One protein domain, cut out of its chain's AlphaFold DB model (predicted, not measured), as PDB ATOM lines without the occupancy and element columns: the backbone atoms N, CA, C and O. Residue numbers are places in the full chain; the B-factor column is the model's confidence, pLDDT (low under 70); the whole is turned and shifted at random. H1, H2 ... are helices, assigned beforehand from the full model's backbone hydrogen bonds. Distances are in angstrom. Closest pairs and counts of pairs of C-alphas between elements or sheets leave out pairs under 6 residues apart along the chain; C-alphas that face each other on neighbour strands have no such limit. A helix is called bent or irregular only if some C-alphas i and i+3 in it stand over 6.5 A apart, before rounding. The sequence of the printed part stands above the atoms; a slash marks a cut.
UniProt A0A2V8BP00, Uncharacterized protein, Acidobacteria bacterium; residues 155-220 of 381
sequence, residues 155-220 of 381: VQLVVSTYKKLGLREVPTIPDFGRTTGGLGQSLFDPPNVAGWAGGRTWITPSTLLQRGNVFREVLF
ATOM      1  N   VAL A 155     -19.958 -25.083 -23.369       96.88
ATOM      2  CA  VAL A 155     -19.365 -26.360 -23.790       96.88
ATOM      3  C   VAL A 155     -19.943 -27.522 -22.976       96.88
ATOM      4  O   VAL A 155     -20.333 -28.541 -23.549       96.88
ATOM      5  N   GLN A 156     -20.063 -27.372 -21.652       96.19
ATOM      6  CA  GLN A 156     -20.654 -28.399 -20.784       96.19
ATOM      7  C   GLN A 156     -22.122 -28.655 -21.142       96.19
ATOM      8  O   GLN A 156     -22.545 -29.810 -21.178       96.19
ATOM      9  N   LEU A 157     -22.897 -27.611 -21.441       97.38
ATOM     10  CA  LEU A 157     -24.296 -27.711 -21.845       97.38
ATOM     11  C   LEU A 157     -24.436 -28.557 -23.111       97.38
ATOM     12  O   LEU A 157     -25.182 -29.533 -23.117       97.38
ATOM     13  N   VAL A 158     -23.676 -28.233 -24.157       97.38
ATOM     14  CA  VAL A 158     -23.739 -28.934 -25.446       97.38
ATOM     15  C   VAL A 158     -23.272 -30.387 -25.303       97.38
ATOM     16  O   VAL A 158     -24.004 -31.313 -25.656       97.38
ATOM     17  N   VAL A 159     -22.100 -30.619 -24.704       96.94
ATOM     18  CA  VAL A 159     -21.538 -31.972 -24.545       96.94
ATOM     19  C   VAL A 159     -22.409 -32.846 -23.639       96.94
ATOM     20  O   VAL A 159     -22.639 -34.017 -23.949       96.94
ATOM     21  N   SER A 160     -22.923 -32.308 -22.527       95.94
ATOM     22  CA  SER A 160     -23.823 -33.064 -21.644       95.94
ATOM     23  C   SER A 160     -25.154 -33.392 -22.323       95.94
ATOM     24  O   SER A 160     -25.663 -34.495 -22.121       95.94
ATOM     25  N   THR A 161     -25.664 -32.508 -23.188       97.19
ATOM     26  CA  THR A 161     -26.849 -32.777 -24.017       97.19
ATOM     27  C   THR A 161     -26.607 -33.957 -24.949       97.19
ATOM     28  O   THR A 161     -27.394 -34.899 -24.956       97.19
ATOM     29  N   TYR A 162     -25.480 -33.979 -25.664       97.25
ATOM     30  CA  TYR A 162     -25.125 -35.097 -26.545       97.25
ATOM     31  C   TYR A 162     -24.983 -36.418 -25.785       97.25
ATOM     32  O   TYR A 162     -25.527 -37.438 -26.211       97.25
ATOM     33  N   LYS A 163     -24.340 -36.393 -24.611       96.62
ATOM     34  CA  LYS A 163     -24.239 -37.575 -23.742       96.62
ATOM     35  C   LYS A 163     -25.610 -38.066 -23.272       96.62
ATOM     36  O   LYS A 163     -25.880 -39.262 -23.347       96.62
ATOM     37  N   LYS A 164     -26.496 -37.169 -22.825       96.12
ATOM     38  CA  LYS A 164     -27.859 -37.522 -22.381       96.12
ATOM     39  C   LYS A 164     -28.738 -38.022 -23.535       96.12
ATOM     40  O   LYS A 164     -29.556 -38.918 -23.329       96.12
ATOM     41  N   LEU A 165     -28.506 -37.550 -24.760       96.62
ATOM     42  CA  LEU A 165     -29.110 -38.090 -25.986       96.62
ATOM     43  C   LEU A 165     -28.566 -39.479 -26.375       96.62
ATOM     44  O   LEU A 165     -29.179 -40.155 -27.192       96.62
ATOM     45  N   GLY A 166     -27.461 -39.933 -25.774       96.06
ATOM     46  CA  GLY A 166     -26.835 -41.222 -26.084       96.06
ATOM     47  C   GLY A 166     -25.929 -41.196 -27.317       96.06
ATOM     48  O   GLY A 166     -25.581 -42.256 -27.839       96.06
ATOM     49  N   LEU A 167     -25.534 -40.009 -27.783       95.88
ATOM     50  CA  LEU A 167     -24.647 -39.865 -28.933       95.88
ATOM     51  C   LEU A 167     -23.231 -40.336 -28.575       95.88
ATOM     52  O   LEU A 167     -22.702 -40.008 -27.511       95.88
ATOM     53  N   ARG A 168     -22.614 -41.099 -29.482       93.50
ATOM     54  CA  ARG A 168     -21.219 -41.566 -29.357       93.50
ATOM     55  C   ARG A 168     -20.220 -40.654 -30.062       93.50
ATOM     56  O   ARG A 168     -19.041 -40.672 -29.729       93.50
ATOM     57  N   GLU A 169     -20.710 -39.848 -30.992       93.00
ATOM     58  CA  GLU A 169     -19.934 -38.898 -31.778       93.00
ATOM     59  C   GLU A 169     -20.584 -37.517 -31.690       93.00
ATOM     60  O   GLU A 169     -21.795 -37.392 -31.480       93.00
ATOM     61  N   VAL A 170     -19.767 -36.474 -31.823       94.19
ATOM     62  CA  VAL A 170     -20.244 -35.089 -31.803       94.19
ATOM     63  C   VAL A 170     -20.905 -34.783 -33.150       94.19
ATOM     64  O   VAL A 170     -20.229 -34.883 -34.172       94.19
ATOM     65  N   PRO A 171     -22.194 -34.398 -33.188       95.62
ATOM     66  CA  PRO A 171     -22.806 -33.927 -34.419       95.62
ATOM     67  C   PRO A 171     -22.125 -32.640 -34.882       95.62
ATOM     68  O   PRO A 171     -21.745 -31.786 -34.082       95.62
ATOM     69  N   THR A 172     -21.990 -32.505 -36.193       94.75
ATOM     70  CA  THR A 172     -21.304 -31.379 -36.839       94.75
ATOM     71  C   THR A 172     -22.280 -30.442 -37.552       94.75
ATOM     72  O   THR A 172     -21.851 -29.470 -38.187       94.75
ATOM     73  N   ILE A 173     -23.582 -30.740 -37.435       94.94
ATOM     74  CA  ILE A 173     -24.728 -29.878 -37.736       94.94
ATOM     75  C   ILE A 173     -25.662 -29.881 -36.501       94.94
ATOM     76  O   ILE A 173     -26.218 -30.938 -36.186       94.94
ATOM     77  N   PRO A 174     -25.870 -28.739 -35.817       95.06
ATOM     78  CA  PRO A 174     -25.203 -27.451 -36.037       95.06
ATOM     79  C   PRO A 174     -23.689 -27.519 -35.763       95.06
ATOM     80  O   PRO A 174     -23.181 -28.489 -35.200       95.06
ATOM     81  N   ASP A 175     -22.949 -26.502 -36.206       94.50
ATOM     82  CA  ASP A 175     -21.499 -26.454 -36.004       94.50
ATOM     83  C   ASP A 175     -21.165 -26.172 -34.533       94.50
ATOM     84  O   ASP A 175     -21.513 -25.113 -34.014       94.50
ATOM     85  N   PHE A 176     -20.454 -27.098 -33.884       94.69
ATOM     86  CA  PHE A 176     -20.139 -27.020 -32.456       94.69
ATOM     87  C   PHE A 176     -19.479 -25.693 -32.059       94.69
ATOM     88  O   PHE A 176     -19.884 -25.090 -31.067       94.69
ATOM     89  N   GLY A 177     -18.494 -25.225 -32.835       93.69
ATOM     90  CA  GLY A 177     -17.749 -24.004 -32.529       93.69
ATOM     91  C   GLY A 177     -18.618 -22.755 -32.633       93.69
ATOM     92  O   GLY A 177     -18.600 -21.918 -31.733       93.69
ATOM     93  N   ARG A 178     -19.444 -22.654 -33.685       92.75
ATOM     94  CA  ARG A 178     -20.424 -21.560 -33.811       92.75
ATOM     95  C   ARG A 178     -21.451 -21.586 -32.684       92.75
ATOM     96  O   ARG A 178     -21.761 -20.540 -32.121       92.75
ATOM     97  N   THR A 179     -21.954 -22.770 -32.342       94.69
ATOM     98  CA  THR A 179     -22.947 -22.956 -31.284       94.69
ATOM     99  C   THR A 179     -22.398 -22.544 -29.916       94.69
ATOM    100  O   THR A 179     -23.027 -21.746 -29.225       94.69
ATOM    101  N   THR A 180     -21.219 -23.030 -29.505       96.38
ATOM    102  CA  THR A 180     -20.647 -22.657 -28.198       96.38
ATOM    103  C   THR A 180     -20.133 -21.218 -28.181       96.38
ATOM    104  O   THR A 180     -20.297 -20.532 -27.172       96.38
ATOM    105  N   GLY A 181     -19.590 -20.720 -29.297       95.69
ATOM    106  CA  GLY A 181     -19.178 -19.324 -29.455       95.69
ATOM    107  C   GLY A 181     -20.351 -18.346 -29.337       95.69
ATOM    108  O   GLY A 181     -20.263 -17.372 -28.593       95.69
ATOM    109  N   GLY A 182     -21.495 -18.646 -29.963       94.31
ATOM    110  CA  GLY A 182     -22.725 -17.845 -29.844       94.31
ATOM    111  C   GLY A 182     -23.325 -17.819 -28.432       94.31
ATOM    112  O   GLY A 182     -24.079 -16.910 -28.089       94.31
ATOM    113  N   LEU A 183     -22.954 -18.788 -27.593       95.94
ATOM    114  CA  LEU A 183     -23.271 -18.842 -26.166       95.94
ATOM    115  C   LEU A 183     -22.206 -18.175 -25.272       95.94
ATOM    116  O   LEU A 183     -22.366 -18.158 -24.052       95.94
ATOM    117  N   GLY A 184     -21.134 -17.634 -25.859       94.31
ATOM    118  CA  GLY A 184     -20.070 -16.914 -25.158       94.31
ATOM    119  C   GLY A 184     -18.832 -17.744 -24.808       94.31
ATOM    120  O   GLY A 184     -18.017 -17.288 -24.009       94.31
ATOM    121  N   GLN A 185     -18.667 -18.950 -25.369       96.94
ATOM    122  CA  GLN A 185     -17.485 -19.788 -25.134       96.94
ATOM    123  C   GLN A 185     -16.937 -20.409 -26.429       96.94
ATOM    124  O   GLN A 185     -17.305 -21.519 -26.828       96.94
ATOM    125  N   SER A 186     -16.000 -19.706 -27.059       95.88
ATOM    126  CA  SER A 186     -15.190 -20.216 -28.171       95.88
ATOM    127  C   SER A 186     -14.019 -21.039 -27.635       95.88
ATOM    128  O   SER A 186     -13.243 -20.556 -26.822       95.88
ATOM    129  N   LEU A 187     -13.866 -22.298 -28.047       92.56
ATOM    130  CA  LEU A 187     -12.737 -23.111 -27.576       92.56
ATOM    131  C   LEU A 187     -11.396 -22.516 -28.024       92.56
ATOM    132  O   LEU A 187     -11.273 -22.056 -29.153       92.56
ATOM    133  N   PHE A 188     -10.397 -22.584 -27.138       92.00
ATOM    134  CA  PHE A 188      -9.036 -22.058 -27.343       92.00
ATOM    135  C   PHE A 188      -8.928 -20.535 -27.523       92.00
ATOM    136  O   PHE A 188      -7.837 -20.045 -27.790       92.00
ATOM    137  N   ASP A 189     -10.019 -19.798 -27.308       93.06
ATOM    138  CA  ASP A 189     -10.082 -18.344 -27.474       93.06
ATOM    139  C   ASP A 189     -10.709 -17.680 -26.230       93.06
ATOM    140  O   ASP A 189     -11.872 -17.259 -26.241       93.06
ATOM    141  N   PRO A 190     -10.012 -17.710 -25.076       92.69
ATOM    142  CA  PRO A 190     -10.504 -17.077 -23.862       92.69
ATOM    143  C   PRO A 190     -10.487 -15.546 -23.987       92.69
ATOM    144  O   PRO A 190      -9.555 -14.984 -24.557       92.69
ATOM    145  N   PRO A 191     -11.457 -14.837 -23.379       91.75
ATOM    146  CA  PRO A 191     -11.549 -13.381 -23.502       91.75
ATOM    147  C   PRO A 191     -10.382 -12.642 -22.831       91.75
ATOM    148  O   PRO A 191     -10.080 -11.510 -23.193       91.75
ATOM    149  N   ASN A 192      -9.741 -13.255 -21.833       90.50
ATOM    150  CA  ASN A 192      -8.555 -12.741 -21.154       90.50
ATOM    151  C   ASN A 192      -7.797 -13.888 -20.455       90.50
ATOM    152  O   ASN A 192      -8.210 -15.050 -20.508       90.50
ATOM    153  N   VAL A 193      -6.705 -13.563 -19.759       90.38
ATOM    154  CA  VAL A 193      -5.873 -14.549 -19.043       90.38
ATOM    155  C   VAL A 193      -6.602 -15.303 -17.929       90.38
ATOM    156  O   VAL A 193      -6.218 -16.427 -17.611       90.38
ATOM    157  N   ALA A 194      -7.667 -14.732 -17.362       89.25
ATOM    158  CA  ALA A 194      -8.496 -15.384 -16.350       89.25
ATOM    159  C   ALA A 194      -9.381 -16.497 -16.939       89.25
ATOM    160  O   ALA A 194      -9.974 -17.275 -16.188       89.25
ATOM    161  N   GLY A 195      -9.481 -16.580 -18.269       92.31
ATOM    162  CA  GLY A 195     -10.392 -17.478 -18.964       92.31
ATOM    163  C   GLY A 195     -11.802 -16.901 -19.052       92.31
ATOM    164  O   GLY A 195     -12.000 -15.691 -19.148       92.31
ATOM    165  N   TRP A 196     -12.807 -17.774 -19.037       93.44
ATOM    166  CA  TRP A 196     -14.205 -17.352 -19.041       93.44
ATOM    167  C   TRP A 196     -14.743 -17.191 -17.625       93.44
ATOM    168  O   TRP A 196     -14.579 -18.077 -16.783       93.44
ATOM    169  N   ALA A 197     -15.467 -16.098 -17.390       90.69
ATOM    170  CA  ALA A 197     -16.245 -15.948 -16.172       90.69
ATOM    171  C   ALA A 197     -17.347 -17.020 -16.121       90.69
ATOM    172  O   ALA A 197     -18.061 -17.227 -17.103       90.69
ATOM    173  N   GLY A 198     -17.474 -17.699 -14.980       89.88
ATOM    174  CA  GLY A 198     -18.436 -18.780 -14.777       89.88
ATOM    175  C   GLY A 198     -19.725 -18.365 -14.060       89.88
ATOM    176  O   GLY A 198     -19.904 -17.227 -13.633       89.88
ATOM    177  N   GLY A 199     -20.614 -19.338 -13.850       90.44
ATOM    178  CA  GLY A 199     -21.828 -19.151 -13.058       90.44
ATOM    179  C   GLY A 199     -22.878 -18.310 -13.784       90.44
ATOM    180  O   GLY A 199     -23.268 -18.622 -14.908       90.44
ATOM    181  N   ARG A 200     -23.377 -17.258 -13.123       92.19
ATOM    182  CA  ARG A 200     -24.489 -16.434 -13.633       92.19
ATOM    183  C   ARG A 200     -24.145 -15.666 -14.909       92.19
ATOM    184  O   ARG A 200     -25.055 -15.336 -15.659       92.19
ATOM    185  N   THR A 201     -22.864 -15.435 -15.191       92.69
ATOM    186  CA  THR A 201     -22.400 -14.766 -16.420       92.69
ATOM    187  C   THR A 201     -22.784 -15.517 -17.692       92.69
ATOM    188  O   THR A 201     -22.889 -14.909 -18.752       92.69
ATOM    189  N   TRP A 202     -23.056 -16.822 -17.596       95.06
ATOM    190  CA  TRP A 202     -23.553 -17.616 -18.716       95.06
ATOM    191  C   TRP A 202     -25.002 -17.308 -19.100       95.06
ATOM    192  O   TRP A 202     -25.446 -17.736 -20.169       95.06
ATOM    193  N   ILE A 203     -25.751 -16.599 -18.249       94.50
ATOM    194  CA  ILE A 203     -27.177 -16.331 -18.424       94.50
ATOM    195  C   ILE A 203     -27.410 -14.827 -18.562       94.50
ATOM    196  O   ILE A 203     -27.381 -14.069 -17.596       94.50
ATOM    197  N   THR A 204     -27.719 -14.413 -19.782       94.19
ATOM    198  CA  THR A 204     -28.253 -13.099 -20.138       94.19
ATOM    199  C   THR A 204     -29.536 -13.309 -20.951       94.19
ATOM    200  O   THR A 204     -29.780 -14.425 -21.419       94.19
ATOM    201  N   PRO A 205     -30.370 -12.278 -21.179       93.81
ATOM    202  CA  PRO A 205     -31.539 -12.426 -22.048       93.81
ATOM    203  C   PRO A 205     -31.189 -12.978 -23.440       93.81
ATOM    204  O   PRO A 205     -31.923 -13.806 -23.978       93.81
ATOM    205  N   SER A 206     -30.041 -12.576 -24.001       94.38
ATOM    206  CA  SER A 206     -29.578 -13.066 -25.300       94.38
ATOM    207  C   SER A 206     -29.080 -14.509 -25.230       94.38
ATOM    208  O   SER A 206     -29.517 -15.331 -26.036       94.38
ATOM    209  N   THR A 207     -28.222 -14.862 -24.267       94.69
ATOM    210  CA  THR A 207     -27.687 -16.231 -24.184       94.69
ATOM    211  C   THR A 207     -28.747 -17.237 -23.754       94.69
ATOM    212  O   THR A 207     -28.707 -18.378 -24.208       94.69
ATOM    213  N   LEU A 208     -29.741 -16.837 -22.956       93.69
ATOM    214  CA  LEU A 208     -30.862 -17.699 -22.580       93.69
ATOM    215  C   LEU A 208     -31.695 -18.104 -23.804       93.69
ATOM    216  O   LEU A 208     -32.002 -19.283 -23.970       93.69
ATOM    217  N   LEU A 209     -31.992 -17.155 -24.700       94.88
ATOM    218  CA  LEU A 209     -32.640 -17.461 -25.976       94.88
ATOM    219  C   LEU A 209     -31.759 -18.371 -26.843       94.88
ATOM    220  O   LEU A 209     -32.243 -19.356 -27.399       94.88
ATOM    221  N   GLN A 210     -30.458 -18.072 -26.929       96.31
ATOM    222  CA  GLN A 210     -29.534 -18.881 -27.723       96.31
ATOM    223  C   GLN A 210     -29.411 -20.317 -27.208       96.31
ATOM    224  O   GLN A 210     -29.319 -21.230 -28.019       96.31
ATOM    225  N   ARG A 211     -29.491 -20.556 -25.894       97.12
ATOM    226  CA  ARG A 211     -29.534 -21.918 -25.331       97.12
ATOM    227  C   ARG A 211     -30.716 -22.717 -25.873       97.12
ATOM    228  O   ARG A 211     -30.529 -23.853 -26.296       97.12
ATOM    229  N   GLY A 212     -31.902 -22.107 -25.926       96.44
ATOM    230  CA  GLY A 212     -33.068 -22.698 -26.587       96.44
ATOM    231  C   GLY A 212     -32.793 -22.994 -28.063       96.44
ATOM    232  O   GLY A 212     -33.019 -24.113 -28.523       96.44
ATOM    233  N   ASN A 213     -32.216 -22.035 -28.795       95.75
ATOM    234  CA  ASN A 213     -31.860 -22.234 -30.204       95.75
ATOM    235  C   ASN A 213     -30.913 -23.420 -30.406       95.75
ATOM    236  O   ASN A 213     -31.140 -24.203 -31.322       95.75
ATOM    237  N   VAL A 214     -29.925 -23.618 -29.527       95.88
ATOM    238  CA  VAL A 214     -29.036 -24.788 -29.576       95.88
ATOM    239  C   VAL A 214     -29.834 -26.088 -29.516       95.88
ATOM    240  O   VAL A 214     -29.649 -26.967 -30.356       95.88
ATOM    241  N   PHE A 215     -30.749 -26.224 -28.552       97.31
ATOM    242  CA  PHE A 215     -31.570 -27.434 -28.437       97.31
ATOM    243  C   PHE A 215     -32.454 -27.628 -29.662       97.31
ATOM    244  O   PHE A 215     -32.578 -28.745 -30.166       97.31
ATOM    245  N   ARG A 216     -33.028 -26.539 -30.178       96.62
ATOM    246  CA  ARG A 216     -33.840 -26.565 -31.392       96.62
ATOM    247  C   ARG A 216     -33.028 -27.010 -32.604       96.62
ATOM    248  O   ARG A 216     -33.497 -27.863 -33.342       96.62
ATOM    249  N   GLU A 217     -31.827 -26.483 -32.801       95.38
ATOM    250  CA  GLU A 217     -30.955 -26.843 -33.924       95.38
ATOM    251  C   GLU A 217     -30.467 -28.292 -33.844       95.38
ATOM    252  O   GLU A 217     -30.350 -28.954 -34.871       95.38
ATOM    253  N   VAL A 218     -30.216 -28.812 -32.640       96.56
ATOM    254  CA  VAL A 218     -29.823 -30.215 -32.445       96.56
ATOM    255  C   VAL A 218     -30.995 -31.167 -32.712       96.56
ATOM    256  O   VAL A 218     -30.810 -32.210 -33.341       96.56
ATOM    257  N   LEU A 219     -32.201 -30.827 -32.246       97.12
ATOM    258  CA  LEU A 219     -33.394 -31.673 -32.388       97.12
ATOM    259  C   LEU A 219     -34.049 -31.558 -33.771       97.12
ATOM    260  O   LEU A 219     -34.601 -32.543 -34.264       97.12
ATOM    261  N   PHE A 220     -33.945 -30.388 -34.405       96.12
ATOM    262  CA  PHE A 220     -34.520 -30.043 -35.707       96.12
ATOM    263  C   PHE A 220     -33.457 -29.399 -36.619       96.12
ATOM    264  O   PHE A 220     -33.534 -28.209 -36.946       96.12
TER     265      PHE A 220
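What this domain is: This is residues 155 to 220 of the 381 residues of an uncharacterized protein of Acidobacteria bacterium (UniProt A0A2V8BP00). Three helices, H1, H2 and H4, form a small triangular group with few contacts between them, H4 being the longest, and a long loop swings out past one end of the group. That loop, residues 183 to 198, reaches one end of the long axis near Val 193 and returns through the tiny helix H3 to the beginning of H4. The 66 printed residues include four named helices, in the order H1, H2, H3, H4, and no named strand. The class is all helix, with 37 residues in named elements. The whole is compact, with a radius of gyration of the C-alphas of 12.2 A, and its C-alphas span 33 by 25 by 18 A.

How they stand to each other: H4, residues 205 to 219, only just touches H2, residues 176 to 182, with 3 pairs of C-alphas within 8 A. Their closest C-alphas are those of Thr 179 and Val 214, 6.6 A apart. H2 and H4 run opposite ways at a shallow tilt of 21 degrees. H1, residues 155 to 165, is close to H4 but not clearly touching; the closest C-alphas are those of Val 158 and Val 214, 7.9 A apart. H1 and H4 run the same way at a shallow tilt of 33 degrees, only just short of steep. H1 is also close to H2 but not clearly touching, with the C-alphas of Val 155 and Thr 180 closest at 5.9 A. H1 and H2 run opposite ways at a steep tilt of 48 degrees. H3, residues 199 to 202, is apart from H1 and from H2, and H3 and H4 meet only through their link. In H1, H2 and H4 every O i to N i+4 pair is within hydrogen-bond range; H3 is too short for such a pair.

Where its parts are: H4 measures 21.9 A from C-alpha 205 at (-31.539, -12.426, -22.048) to C-alpha 219 at (-33.394, -31.673, -32.388). H1 measures 15.4 A and begins at C-alpha 155, at (-19.365, -26.360, -23.790). H2 measures 9.9 A from first to last C-alpha. H3 is neither bent nor irregular, but only just: C-alphas 199 and 202 are 6.1 A apart.

The domain as a whole: The two C-alphas farthest apart are those of Val 193 and Phe 220, at 36.6 A. The link from H2 to H3 is long, with 16 residues, and its C-alphas lie 5 to 21 A from the mean of the C-alphas. The link from H1 to H2 is short, with 10 residues, and that from H3 to H4 is tight, with 2. The printed part has no cut. Its mean pLDDT is 94.7, and no printed residue is under 70.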